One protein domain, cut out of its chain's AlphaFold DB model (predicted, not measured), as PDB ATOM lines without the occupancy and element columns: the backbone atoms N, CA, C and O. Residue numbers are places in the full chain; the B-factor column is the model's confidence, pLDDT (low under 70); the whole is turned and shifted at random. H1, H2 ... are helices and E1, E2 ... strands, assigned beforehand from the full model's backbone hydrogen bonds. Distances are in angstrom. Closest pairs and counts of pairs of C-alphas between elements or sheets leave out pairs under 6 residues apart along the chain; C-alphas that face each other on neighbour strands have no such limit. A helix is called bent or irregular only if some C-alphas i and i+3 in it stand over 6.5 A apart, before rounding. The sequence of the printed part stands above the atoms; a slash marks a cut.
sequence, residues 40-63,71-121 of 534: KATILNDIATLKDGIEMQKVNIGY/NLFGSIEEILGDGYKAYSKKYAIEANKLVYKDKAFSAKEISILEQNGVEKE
ATOM      1  N   LYS A  40      51.165 -35.482 -54.709       89.94
ATOM      2  CA  LYS A  40      52.144 -35.689 -53.635       89.94
ATOM      3  C   LYS A  40      52.020 -34.612 -52.558       89.94
ATOM      4  O   LYS A  40      51.960 -34.951 -51.381       89.94
ATOM      5  N   ALA A  41      51.946 -33.338 -52.944       90.75
ATOM      6  CA  ALA A  41      51.778 -32.236 -52.000       90.75
ATOM      7  C   ALA A  41      50.462 -32.347 -51.212       90.75
ATOM      8  O   ALA A  41      50.465 -32.151 -50.000       90.75
ATOM      9  N   THR A  42      49.358 -32.724 -51.869       93.00
ATOM     10  CA  THR A  42      48.075 -32.975 -51.197       93.00
ATOM     11  C   THR A  42      48.184 -34.101 -50.174       93.00
ATOM     12  O   THR A  42      47.779 -33.910 -49.036       93.00
ATOM     13  N   ILE A  43      48.783 -35.241 -50.536       92.00
ATOM     14  CA  ILE A  43      48.965 -36.367 -49.608       92.00
ATOM     15  C   ILE A  43      49.807 -35.946 -48.402       92.00
ATOM     16  O   ILE A  43      49.423 -36.215 -47.272       92.00
ATOM     17  N   LEU A  44      50.920 -35.242 -48.613       93.75
ATOM     18  CA  LEU A  44      51.759 -34.765 -47.508       93.75
ATOM     19  C   LEU A  44      51.002 -33.806 -46.578       93.75
ATOM     20  O   LEU A  44      51.151 -33.894 -45.360       93.75
ATOM     21  N   ASN A  45      50.161 -32.934 -47.137       93.62
ATOM     22  CA  ASN A  45      49.310 -32.043 -46.355       93.62
ATOM     23  C   ASN A  45      48.232 -32.806 -45.565       93.62
ATOM     24  O   ASN A  45      47.999 -32.496 -44.396       93.62
ATOM     25  N   ASP A  46      47.602 -33.815 -46.177       92.62
ATOM     26  CA  ASP A  46      46.634 -34.690 -45.507       92.62
ATOM     27  C   ASP A  46      47.291 -35.406 -44.315       92.62
ATOM     28  O   ASP A  46      46.746 -35.397 -43.211       92.62
ATOM     29  N   ILE A  47      48.483 -35.986 -44.523       91.94
ATOM     30  CA  ILE A  47      49.258 -36.677 -43.482       91.94
ATOM     31  C   ILE A  47      49.567 -35.729 -42.324       91.94
ATOM     32  O   ILE A  47      49.333 -36.100 -41.176       91.94
ATOM     33  N   ALA A  48      50.080 -34.529 -42.612       91.88
ATOM     34  CA  ALA A  48      50.403 -33.536 -41.589       91.88
ATOM     35  C   ALA A  48      49.158 -33.159 -40.774       91.88
ATOM     36  O   ALA A  48      49.155 -33.301 -39.557       91.88
ATOM     37  N   THR A  49      48.064 -32.808 -41.456       90.62
ATOM     38  CA  THR A  49      46.795 -32.416 -40.819       90.62
ATOM     39  C   THR A  49      46.260 -33.508 -39.890       90.62
ATOM     40  O   THR A  49      45.849 -33.237 -38.762       90.62
ATOM     41  N   LEU A  50      46.258 -34.760 -40.353       89.38
ATOM     42  CA  LEU A  50      45.741 -35.890 -39.585       89.38
ATOM     43  C   LEU A  50      46.654 -36.260 -38.411       89.38
ATOM     44  O   LEU A  50      46.148 -36.542 -37.327       89.38
ATOM     45  N   LYS A  51      47.982 -36.238 -38.599       88.81
ATOM     46  CA  LYS A  51      48.942 -36.492 -37.514       88.81
ATOM     47  C   LYS A  51      48.880 -35.405 -36.443       88.81
ATOM     48  O   LYS A  51      48.821 -35.744 -35.267       88.81
ATOM     49  N   ASP A  52      48.800 -34.137 -36.834       88.38
ATOM     50  CA  ASP A  52      48.655 -33.022 -35.894       88.38
ATOM     51  C   ASP A  52      47.356 -33.141 -35.088       88.38
ATOM     52  O   ASP A  52      47.360 -32.955 -33.872       88.38
ATOM     53  N   GLY A  53      46.249 -33.524 -35.737       85.19
ATOM     54  CA  GLY A  53      44.985 -33.795 -35.050       85.19
ATOM     55  C   GLY A  53      45.087 -34.941 -34.035       85.19
ATOM     56  O   GLY A  53      44.586 -34.821 -32.915       85.19
ATOM     57  N   ILE A  54      45.770 -36.034 -34.398       82.69
ATOM     58  CA  ILE A  54      46.053 -37.161 -33.497       82.69
ATOM     59  C   ILE A  54      46.863 -36.700 -32.278       82.69
ATOM     60  O   ILE A  54      46.490 -37.010 -31.146       82.69
ATOM     61  N   GLU A  55      47.948 -35.951 -32.483       84.69
ATOM     62  CA  GLU A  55      48.792 -35.459 -31.389       84.69
ATOM     63  C   GLU A  55      48.045 -34.472 -30.484       84.69
ATOM     64  O   GLU A  55      48.135 -34.557 -29.258       84.69
ATOM     65  N   MET A  56      47.231 -33.587 -31.057       81.88
ATOM     66  CA  MET A  56      46.410 -32.656 -30.284       81.88
ATOM     67  C   MET A  56      45.404 -33.393 -29.391       81.88
ATOM     68  O   MET A  56      45.243 -33.047 -28.220       81.88
ATOM     69  N   GLN A  57      44.777 -34.454 -29.905       76.88
ATOM     70  CA  GLN A  57      43.890 -35.292 -29.099       76.88
ATOM     71  C   GLN A  57      44.636 -36.028 -27.982       76.88
ATOM     72  O   GLN A  57      44.158 -36.045 -26.847       76.88
ATOM     73  N   LYS A  58      45.833 -36.570 -28.249       77.00
ATOM     74  CA  LYS A  58      46.680 -37.181 -27.206       77.00
ATOM     75  C   LYS A  58      46.960 -36.208 -26.059       77.00
ATOM     76  O   LYS A  58      46.901 -36.605 -24.894       77.00
ATOM     77  N   VAL A  59      47.225 -34.938 -26.372       79.56
ATOM     78  CA  VAL A  59      47.426 -33.886 -25.363       79.56
ATOM     79  C   VAL A  59      46.141 -33.625 -24.574       79.56
ATOM     80  O   VAL A  59      46.186 -33.616 -23.344       79.56
ATOM     81  N   ASN A  60      44.999 -33.468 -25.251       76.75
ATOM     82  CA  ASN A  60      43.713 -33.156 -24.611       76.75
ATOM     83  C   ASN A  60      43.280 -34.203 -23.579       76.75
ATOM     84  O   ASN A  60      42.705 -33.857 -22.548       76.75
ATOM     85  N   ILE A  61      43.578 -35.476 -23.834       71.12
ATOM     86  CA  ILE A  61      43.222 -36.586 -22.940       71.12
ATOM     87  C   ILE A  61      44.319 -36.920 -21.916       71.12
ATOM     88  O   ILE A  61      44.173 -37.864 -21.142       71.12
ATOM     89  N   GLY A  62      45.425 -36.166 -21.893       69.38
ATOM     90  CA  GLY A  62      46.519 -36.369 -20.942       69.38
ATOM     91  C   GLY A  62      47.294 -37.674 -21.150       69.38
ATOM     92  O   GLY A  62      47.731 -38.285 -20.170       69.38
ATOM     93  N   TYR A  63      47.457 -38.110 -22.404       66.00
ATOM     94  CA  TYR A  63      48.192 -39.326 -22.756       66.00
ATOM     95  C   TYR A  63      49.636 -39.291 -22.225       66.00
ATOM     96  O   TYR A  63      50.353 -38.304 -22.390       66.00
ATOM     97  N   ASN A  71      42.268 -48.158 -27.295       49.47
ATOM     98  CA  ASN A  71      42.042 -47.343 -28.492       49.47
ATOM     99  C   ASN A  71      41.503 -45.994 -27.996       49.47
ATOM    100  O   ASN A  71      40.397 -45.953 -27.461       49.47
ATOM    101  N   LEU A  72      42.307 -44.931 -28.086       54.22
ATOM    102  CA  LEU A  72      42.006 -43.647 -27.439       54.22
ATOM    103  C   LEU A  72      40.919 -42.868 -28.187       54.22
ATOM    104  O   LEU A  72      40.222 -42.064 -27.578       54.22
ATOM    105  N   PHE A  73      40.778 -43.120 -29.487       62.94
ATOM    106  CA  PHE A  73      39.758 -42.538 -30.353       62.94
ATOM    107  C   PHE A  73      39.344 -43.560 -31.418       62.94
ATOM    108  O   PHE A  73      40.184 -44.265 -31.989       62.94
ATOM    109  N   GLY A  74      38.036 -43.683 -31.639       55.78
ATOM    110  CA  GLY A  74      37.424 -44.712 -32.479       55.78
ATOM    111  C   GLY A  74      37.357 -44.353 -33.963       55.78
ATOM    112  O   GLY A  74      37.125 -45.234 -34.794       55.78
ATOM    113  N   SER A  75      37.536 -43.078 -34.328       67.81
ATOM    114  CA  SER A  75      37.385 -42.629 -35.716       67.81
ATOM    115  C   SER A  75      38.040 -41.274 -36.017       67.81
ATOM    116  O   SER A  75      38.368 -40.499 -35.125       67.81
ATOM    117  N   ILE A  76      38.185 -40.955 -37.308       77.94
ATOM    118  CA  ILE A  76      38.664 -39.641 -37.782       77.94
ATOM    119  C   ILE A  76      37.687 -38.507 -37.411       77.94
ATOM    120  O   ILE A  76      38.108 -37.359 -37.286       77.94
ATOM    121  N   GLU A  77      36.401 -38.810 -37.214       81.69
ATOM    122  CA  GLU A  77      35.384 -37.832 -36.796       81.69
ATOM    123  C   GLU A  77      35.705 -37.230 -35.425       81.69
ATOM    124  O   GLU A  77      35.616 -36.018 -35.249       81.69
ATOM    125  N   GLU A  78      36.192 -38.048 -34.492       74.19
ATOM    126  CA  GLU A  78      36.601 -37.602 -33.152       74.19
ATOM    127  C   GLU A  78      37.837 -36.686 -33.174       74.19
ATOM    128  O   GLU A  78      38.080 -35.935 -32.229       74.19
ATOM    129  N   ILE A  79      38.612 -36.725 -34.262       74.31
ATOM    130  CA  ILE A  79      39.817 -35.909 -34.434       74.31
ATOM    131  C   ILE A  79      39.517 -34.607 -35.163       74.31
ATOM    132  O   ILE A  79      39.968 -33.544 -34.747       74.31
ATOM    133  N   LEU A  80      38.802 -34.694 -36.282       77.44
ATOM    134  CA  LEU A  80      38.643 -33.577 -37.213       77.44
ATOM    135  C   LEU A  80      37.286 -32.875 -37.107       77.44
ATOM    136  O   LEU A  80      37.058 -31.904 -37.835       77.44
ATOM    137  N   GLY A  81      36.377 -33.365 -36.257       79.56
ATOM    138  CA  GLY A  81      34.999 -32.881 -36.205       79.56
ATOM    139  C   GLY A  81      34.377 -32.904 -37.602       79.56
ATOM    140  O   GLY A  81      34.637 -33.819 -38.378       79.56
ATOM    141  N   ASP A  82      33.643 -31.858 -37.975       77.50
ATOM    142  CA  ASP A  82      32.902 -31.768 -39.242       77.50
ATOM    143  C   ASP A  82      33.757 -31.921 -40.524       77.50
ATOM    144  O   ASP A  82      33.236 -32.304 -41.578       77.50
ATOM    145  N   GLY A  83      35.073 -31.682 -40.454       76.62
ATOM    146  CA  GLY A  83      35.999 -31.802 -41.589       76.62
ATOM    147  C   GLY A  83      36.332 -33.243 -42.007       76.62
ATOM    148  O   GLY A  83      36.937 -33.463 -43.058       76.62
ATOM    149  N   TYR A  84      35.933 -34.249 -41.222       78.81
ATOM    150  CA  TYR A  84      36.388 -35.635 -41.381       78.81
ATOM    151  C   TYR A  84      35.932 -36.344 -42.664       78.81
ATOM    152  O   TYR A  84      36.605 -37.268 -43.124       78.81
ATOM    153  N   LYS A  85      34.790 -35.954 -43.250       80.38
ATOM    154  CA  LYS A  85      34.124 -36.713 -44.331       80.38
ATOM    155  C   LYS A  85      34.983 -36.883 -45.586       80.38
ATOM    156  O   LYS A  85      34.831 -37.870 -46.307       80.38
ATOM    157  N   ALA A  86      35.867 -35.924 -45.865       82.06
ATOM    158  CA  ALA A  86      36.807 -36.016 -46.980       82.06
ATOM    159  C   ALA A  86      37.899 -37.069 -46.710       82.06
ATOM    160  O   ALA A  86      38.255 -37.841 -47.603       82.06
ATOM    161  N   TYR A  87      38.375 -37.140 -45.466       86.19
ATOM    162  CA  TYR A  87      39.461 -38.016 -45.039       86.19
ATOM    163  C   TYR A  87      39.000 -39.443 -44.761       86.19
ATOM    164  O   TYR A  87      39.697 -40.383 -45.122       86.19
ATOM    165  N   SER A  88      37.803 -39.641 -44.204       80.94
ATOM    166  CA  SER A  88      37.296 -40.966 -43.817       80.94
ATOM    167  C   SER A  88      37.105 -41.939 -44.983       80.94
ATOM    168  O   SER A  88      37.014 -43.148 -44.770       80.94
ATOM    169  N   LYS A  89      37.091 -41.452 -46.229       83.31
ATOM    170  CA  LYS A  89      37.100 -42.297 -47.437       83.31
ATOM    171  C   LYS A  89      38.483 -42.844 -47.788       83.31
ATOM    172  O   LYS A  89      38.564 -43.877 -48.440       83.31
ATOM    173  N   LYS A  90      39.541 -42.149 -47.376       88.00
ATOM    174  CA  LYS A  90      40.933 -42.439 -47.738       88.00
ATOM    175  C   LYS A  90      41.742 -42.998 -46.574       88.00
ATOM    176  O   LYS A  90      42.610 -43.833 -46.783       88.00
ATOM    177  N   TYR A  91      41.435 -42.573 -45.359       88.38
ATOM    178  CA  TYR A  91      42.214 -42.867 -44.169       88.38
ATOM    179  C   TYR A  91      41.346 -43.515 -43.088       88.38
ATOM    180  O   TYR A  91      40.111 -43.430 -43.113       88.38
ATOM    181  N   ALA A  92      42.005 -44.156 -42.129       83.38
ATOM    182  CA  ALA A  92      41.435 -44.601 -40.865       83.38
ATOM    183  C   ALA A  92      42.462 -44.409 -39.739       83.38
ATOM    184  O   ALA A  92      43.572 -43.927 -39.971       83.38
ATOM    185  N   ILE A  93      42.068 -44.758 -38.518       78.25
ATOM    186  CA  ILE A  93      42.945 -44.733 -37.352       78.25
ATOM    187  C   ILE A  93      42.957 -46.126 -36.743       78.25
ATOM    188  O   ILE A  93      41.896 -46.673 -36.444       78.25
ATOM    189  N   GLU A  94      44.149 -46.674 -36.539       73.75
ATOM    190  CA  GLU A  94      44.362 -47.980 -35.920       73.75
ATOM    191  C   GLU A  94      45.468 -47.872 -34.872       73.75
ATOM    192  O   GLU A  94      46.529 -47.318 -35.145       73.75
ATOM    193  N   ALA A  95      45.207 -48.349 -33.649       69.81
ATOM    194  CA  ALA A  95      46.148 -48.270 -32.525       69.81
ATOM    195  C   ALA A  95      46.764 -46.863 -32.341       69.81
ATOM    196  O   ALA A  95      47.960 -46.710 -32.093       69.81
ATOM    197  N   ASN A  96      45.932 -45.822 -32.476       70.81
ATOM    198  CA  ASN A  96      46.316 -44.408 -32.370       70.81
ATOM    199  C   ASN A  96      47.289 -43.915 -33.464       70.81
ATOM    200  O   ASN A  96      47.914 -42.864 -33.303       70.81
ATOM    201  N   LYS A  97      47.417 -44.649 -34.575       79.94
ATOM    202  CA  LYS A  97      48.187 -44.272 -35.765       79.94
ATOM    203  C   LYS A  97      47.268 -44.024 -36.954       79.94
ATOM    204  O   LYS A  97      46.213 -44.640 -37.082       79.94
ATOM    205  N   LEU A  98      47.701 -43.136 -37.841       87.62
ATOM    206  CA  LEU A  98      47.072 -42.927 -39.138       87.62
ATOM    207  C   LEU A  98      47.381 -44.108 -40.066       87.62
ATOM    208  O   LEU A  98      48.550 -44.459 -40.229       87.62
ATOM    209  N   VAL A  99      46.350 -44.651 -40.714       87.31
ATOM    210  CA  VAL A  99      46.485 -45.689 -41.746       87.31
ATOM    211  C   VAL A  99      45.739 -45.310 -43.027       87.31
ATOM    212  O   VAL A  99      44.784 -44.525 -42.994       87.31
ATOM    213  N   TYR A 100      46.162 -45.861 -44.164       89.19
ATOM    214  CA  TYR A 100      45.557 -45.610 -45.474       89.19
ATOM    215  C   TYR A 100      44.688 -46.777 -45.959       89.19
ATOM    216  O   TYR A 100      44.960 -47.945 -45.697       89.19
ATOM    217  N   LYS A 101      43.646 -46.466 -46.732       86.31
ATOM    218  CA  LYS A 101      42.764 -47.454 -47.363       86.31
ATOM    219  C   LYS A 101      43.260 -47.757 -48.767       86.31
ATOM    220  O   LYS A 101      43.170 -46.901 -49.641       86.31
ATOM    221  N   ASP A 102      43.737 -48.976 -48.985       79.81
ATOM    222  CA  ASP A 102      44.428 -49.403 -50.212       79.81
ATOM    223  C   ASP A 102      43.683 -49.018 -51.506       79.81
ATOM    224  O   ASP A 102      44.209 -48.320 -52.368       79.81
ATOM    225  N   LYS A 103      42.375 -49.316 -51.577       81.50
ATOM    226  CA  LYS A 103      41.517 -49.006 -52.741       81.50
ATOM    227  C   LYS A 103      41.345 -47.506 -53.038       81.50
ATOM    228  O   LYS A 103      40.733 -47.164 -54.048       81.50
ATOM    229  N   ALA A 104      41.815 -46.616 -52.166       86.12
ATOM    230  CA  ALA A 104      41.700 -45.170 -52.327       86.12
ATOM    231  C   ALA A 104      42.933 -44.521 -52.985       86.12
ATOM    232  O   ALA A 104      42.866 -43.330 -53.304       86.12
ATOM    233  N   PHE A 105      44.022 -45.272 -53.195       89.25
ATOM    234  CA  PHE A 105      45.304 -44.752 -53.679       89.25
ATOM    235  C   PHE A 105      45.896 -45.609 -54.806       89.25
ATOM    236  O   PHE A 105      45.653 -46.805 -54.917       89.25
ATOM    237  N   SER A 106      46.692 -44.984 -55.668       89.25
ATOM    238  CA  SER A 106      47.536 -45.658 -56.661       89.25
ATOM    239  C   SER A 106      48.874 -46.104 -56.056       89.25
ATOM    240  O   SER A 106      49.317 -45.560 -55.048       89.25
ATOM    241  N   ALA A 107      49.588 -47.027 -56.710       86.44
ATOM    242  CA  ALA A 107      50.877 -47.539 -56.220       86.44
ATOM    243  C   ALA A 107      51.929 -46.440 -55.939       86.44
ATOM    244  O   ALA A 107      52.669 -46.518 -54.961       86.44
ATOM    245  N   LYS A 108      51.976 -45.378 -56.763       87.44
ATOM    246  CA  LYS A 108      52.857 -44.216 -56.528       87.44
ATOM    247  C   LYS A 108      52.478 -43.452 -55.254       87.44
ATOM    248  O   LYS A 108      53.357 -42.983 -54.539       87.44
ATOM    249  N   GLU A 109      51.183 -43.299 -54.993       92.19
ATOM    250  CA  GLU A 109      50.655 -42.588 -53.823       92.19
ATOM    251  C   GLU A 109      50.873 -43.404 -52.540       92.19
ATOM    252  O   GLU A 109      51.280 -42.838 -51.528       92.19
ATOM    253  N   ILE A 110      50.712 -44.730 -52.610       90.75
ATOM    254  CA  ILE A 110      51.046 -45.663 -51.522       90.75
ATOM    255  C   ILE A 110      52.521 -45.546 -51.134       90.75
ATOM    256  O   ILE A 110      52.827 -45.361 -49.961       90.75
ATOM    257  N   SER A 111      53.436 -45.525 -52.108       89.81
ATOM    258  CA  SER A 111      54.866 -45.360 -51.816       89.81
ATOM    259  C   SER A 111      55.174 -44.054 -51.063       89.81
ATOM    260  O   SER A 111      56.043 -44.027 -50.193       89.81
ATOM    261  N   ILE A 112      54.439 -42.970 -51.346       91.25
ATOM    262  CA  ILE A 112      54.567 -41.701 -50.609       91.25
ATOM    263  C   ILE A 112      54.052 -41.855 -49.171       91.25
ATOM    264  O   ILE A 112      54.703 -41.367 -48.247       91.25
ATOM    265  N   LEU A 113      52.906 -42.514 -48.973       93.19
ATOM    266  CA  LEU A 113      52.325 -42.771 -47.650       93.19
ATOM    267  C   LEU A 113      53.286 -43.581 -46.768       93.19
ATOM    268  O   LEU A 113      53.611 -43.151 -45.660       93.19
ATOM    269  N   GLU A 114      53.820 -44.680 -47.300       91.00
ATOM    270  CA  GLU A 114      54.761 -45.566 -46.606       91.00
ATOM    271  C   GLU A 114      56.064 -44.843 -46.230       91.00
ATOM    272  O   GLU A 114      56.509 -44.920 -45.085       91.00
ATOM    273  N   GLN A 115      56.643 -44.051 -47.147       91.81
ATOM    274  CA  GLN A 115      57.833 -43.226 -46.870       91.81
ATOM    275  C   GLN A 115      57.614 -42.197 -45.752       91.81
ATOM    276  O   GLN A 115      58.574 -41.749 -45.129       91.81
ATOM    277  N   ASN A 116      56.360 -41.817 -45.494       92.00
ATOM    278  CA  ASN A 116      55.979 -40.881 -44.438       92.00
ATOM    279  C   ASN A 116      55.409 -41.592 -43.197       92.00
ATOM    280  O   ASN A 116      54.802 -40.949 -42.333       92.00
ATOM    281  N   GLY A 117      55.619 -42.907 -43.081       87.75
ATOM    282  CA  GLY A 117      55.228 -43.702 -41.920       87.75
ATOM    283  C   GLY A 117      53.716 -43.823 -41.744       87.75
ATOM    284  O   GLY A 117      53.240 -43.799 -40.611       87.75
ATOM    285  N   VAL A 118      52.960 -43.858 -42.846       90.69
ATOM    286  CA  VAL A 118      51.527 -44.185 -42.853       90.69
ATOM    287  C   VAL A 118      51.368 -45.591 -43.411       90.69
ATOM    288  O   VAL A 118      51.701 -45.848 -44.565       90.69
ATOM    289  N   GLU A 119      50.878 -46.493 -42.572       87.62
ATOM    290  CA  GLU A 119      50.749 -47.919 -42.879       87.62
ATOM    291  C   GLU A 119      49.379 -48.224 -43.516       87.62
ATOM    292  O   GLU A 119      48.451 -47.410 -43.453       87.62
ATOM    293  N   LYS A 120      49.248 -49.385 -44.162       85.00
ATOM    294  CA  LYS A 120      47.978 -49.859 -44.733       85.00
ATOM    295  C   LYS A 120      46.976 -50.184 -43.618       85.00
ATOM    296  O   LYS A 120      47.362 -50.683 -42.568       85.00
ATOM    297  N   GLU A 121      45.689 -49.919 -43.852       82.38
ATOM    298  CA  GLU A 121      44.598 -50.298 -42.941       82.38
ATOM    299  C   GLU A 121      44.529 -51.821 -42.772       82.38
ATOM    300  O   GLU A 121      44.515 -52.568 -43.753       82.38
TER     301      GLU A 121
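What this domain is: This is residues 40 to 63 and 71 to 121 of the 534 residues of an uncharacterized protein of Clostridium sp. CAG:465 (UniProt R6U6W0). A small strand hairpin, E1 and E2, sits beside the middle of one long helix, H1, which makes much of the longest axis. The short, irregular helix H2 packs on H1 and runs back along it, while H3 packs on the first residues of H1. The printed part has 75 residues, in the order H1 H2 E1 E2 H3, with E1 and E2 antiparallel; the class is mostly helix. It is compact, with a radius of gyration of the C-alphas of 11.9 A, and elongated, spanning 37 by 23 by 21 A.

Where its parts are: Find E1 at residues 91 to 94 and E2 at residues 97 to 100. Find C-alpha 40 at (52.144, -35.689, -53.635); from there H1 runs 30.3 A to residue 60. H2 is residues 77 to 87, 9.2 A long, and irregular: C-alphas 79 and 82 are 9.4 A apart. H3, residues 107 to 115, runs 12.4 A to C-alpha 115 at (57.833, -43.226, -46.870).

How they stand to each other: In the hairpin E1 and E2, look at N 92 and O 99, 2.9 A apart, and N 99 and O 92, 3.0 A, within hydrogen-bond range. Residues 99 to 100 of E2 also pair, parallel, with residues 119 to 120. The closest C-alphas of H1 and E2, Lys 51 and Leu 98, are 6.9 A apart; H1 and E1 are near each other. H1 touches H2, closest at C-alphas 53 and 79, 5.6 A, with a shallow tilt of 14 degrees, opposite ways. H1 touches H3 with residues 40 to 47 alone, closest at C-alphas 40 and 109, 7.1 A, with a steep tilt of 39 degrees, the same way. H2 and H3 are apart. Every O i to N i+4 pair is within range in H1 and H3, but 1 of 7 in H2, where 3 of 8 O i to N i+3 pairs are.

The domain as a whole: The C-alphas farthest apart, of Gly 62 and Ala 107, are 37.3 A apart. Residues 64 to 70 are not printed; C-alphas 63 and 71 are 11.6 A apart across this cut, which lies in the link from H1 to H2. Of the links printed whole, none is long. Look for pLDDT under 70 at residues 62 to 63, 71 to 75 and 95.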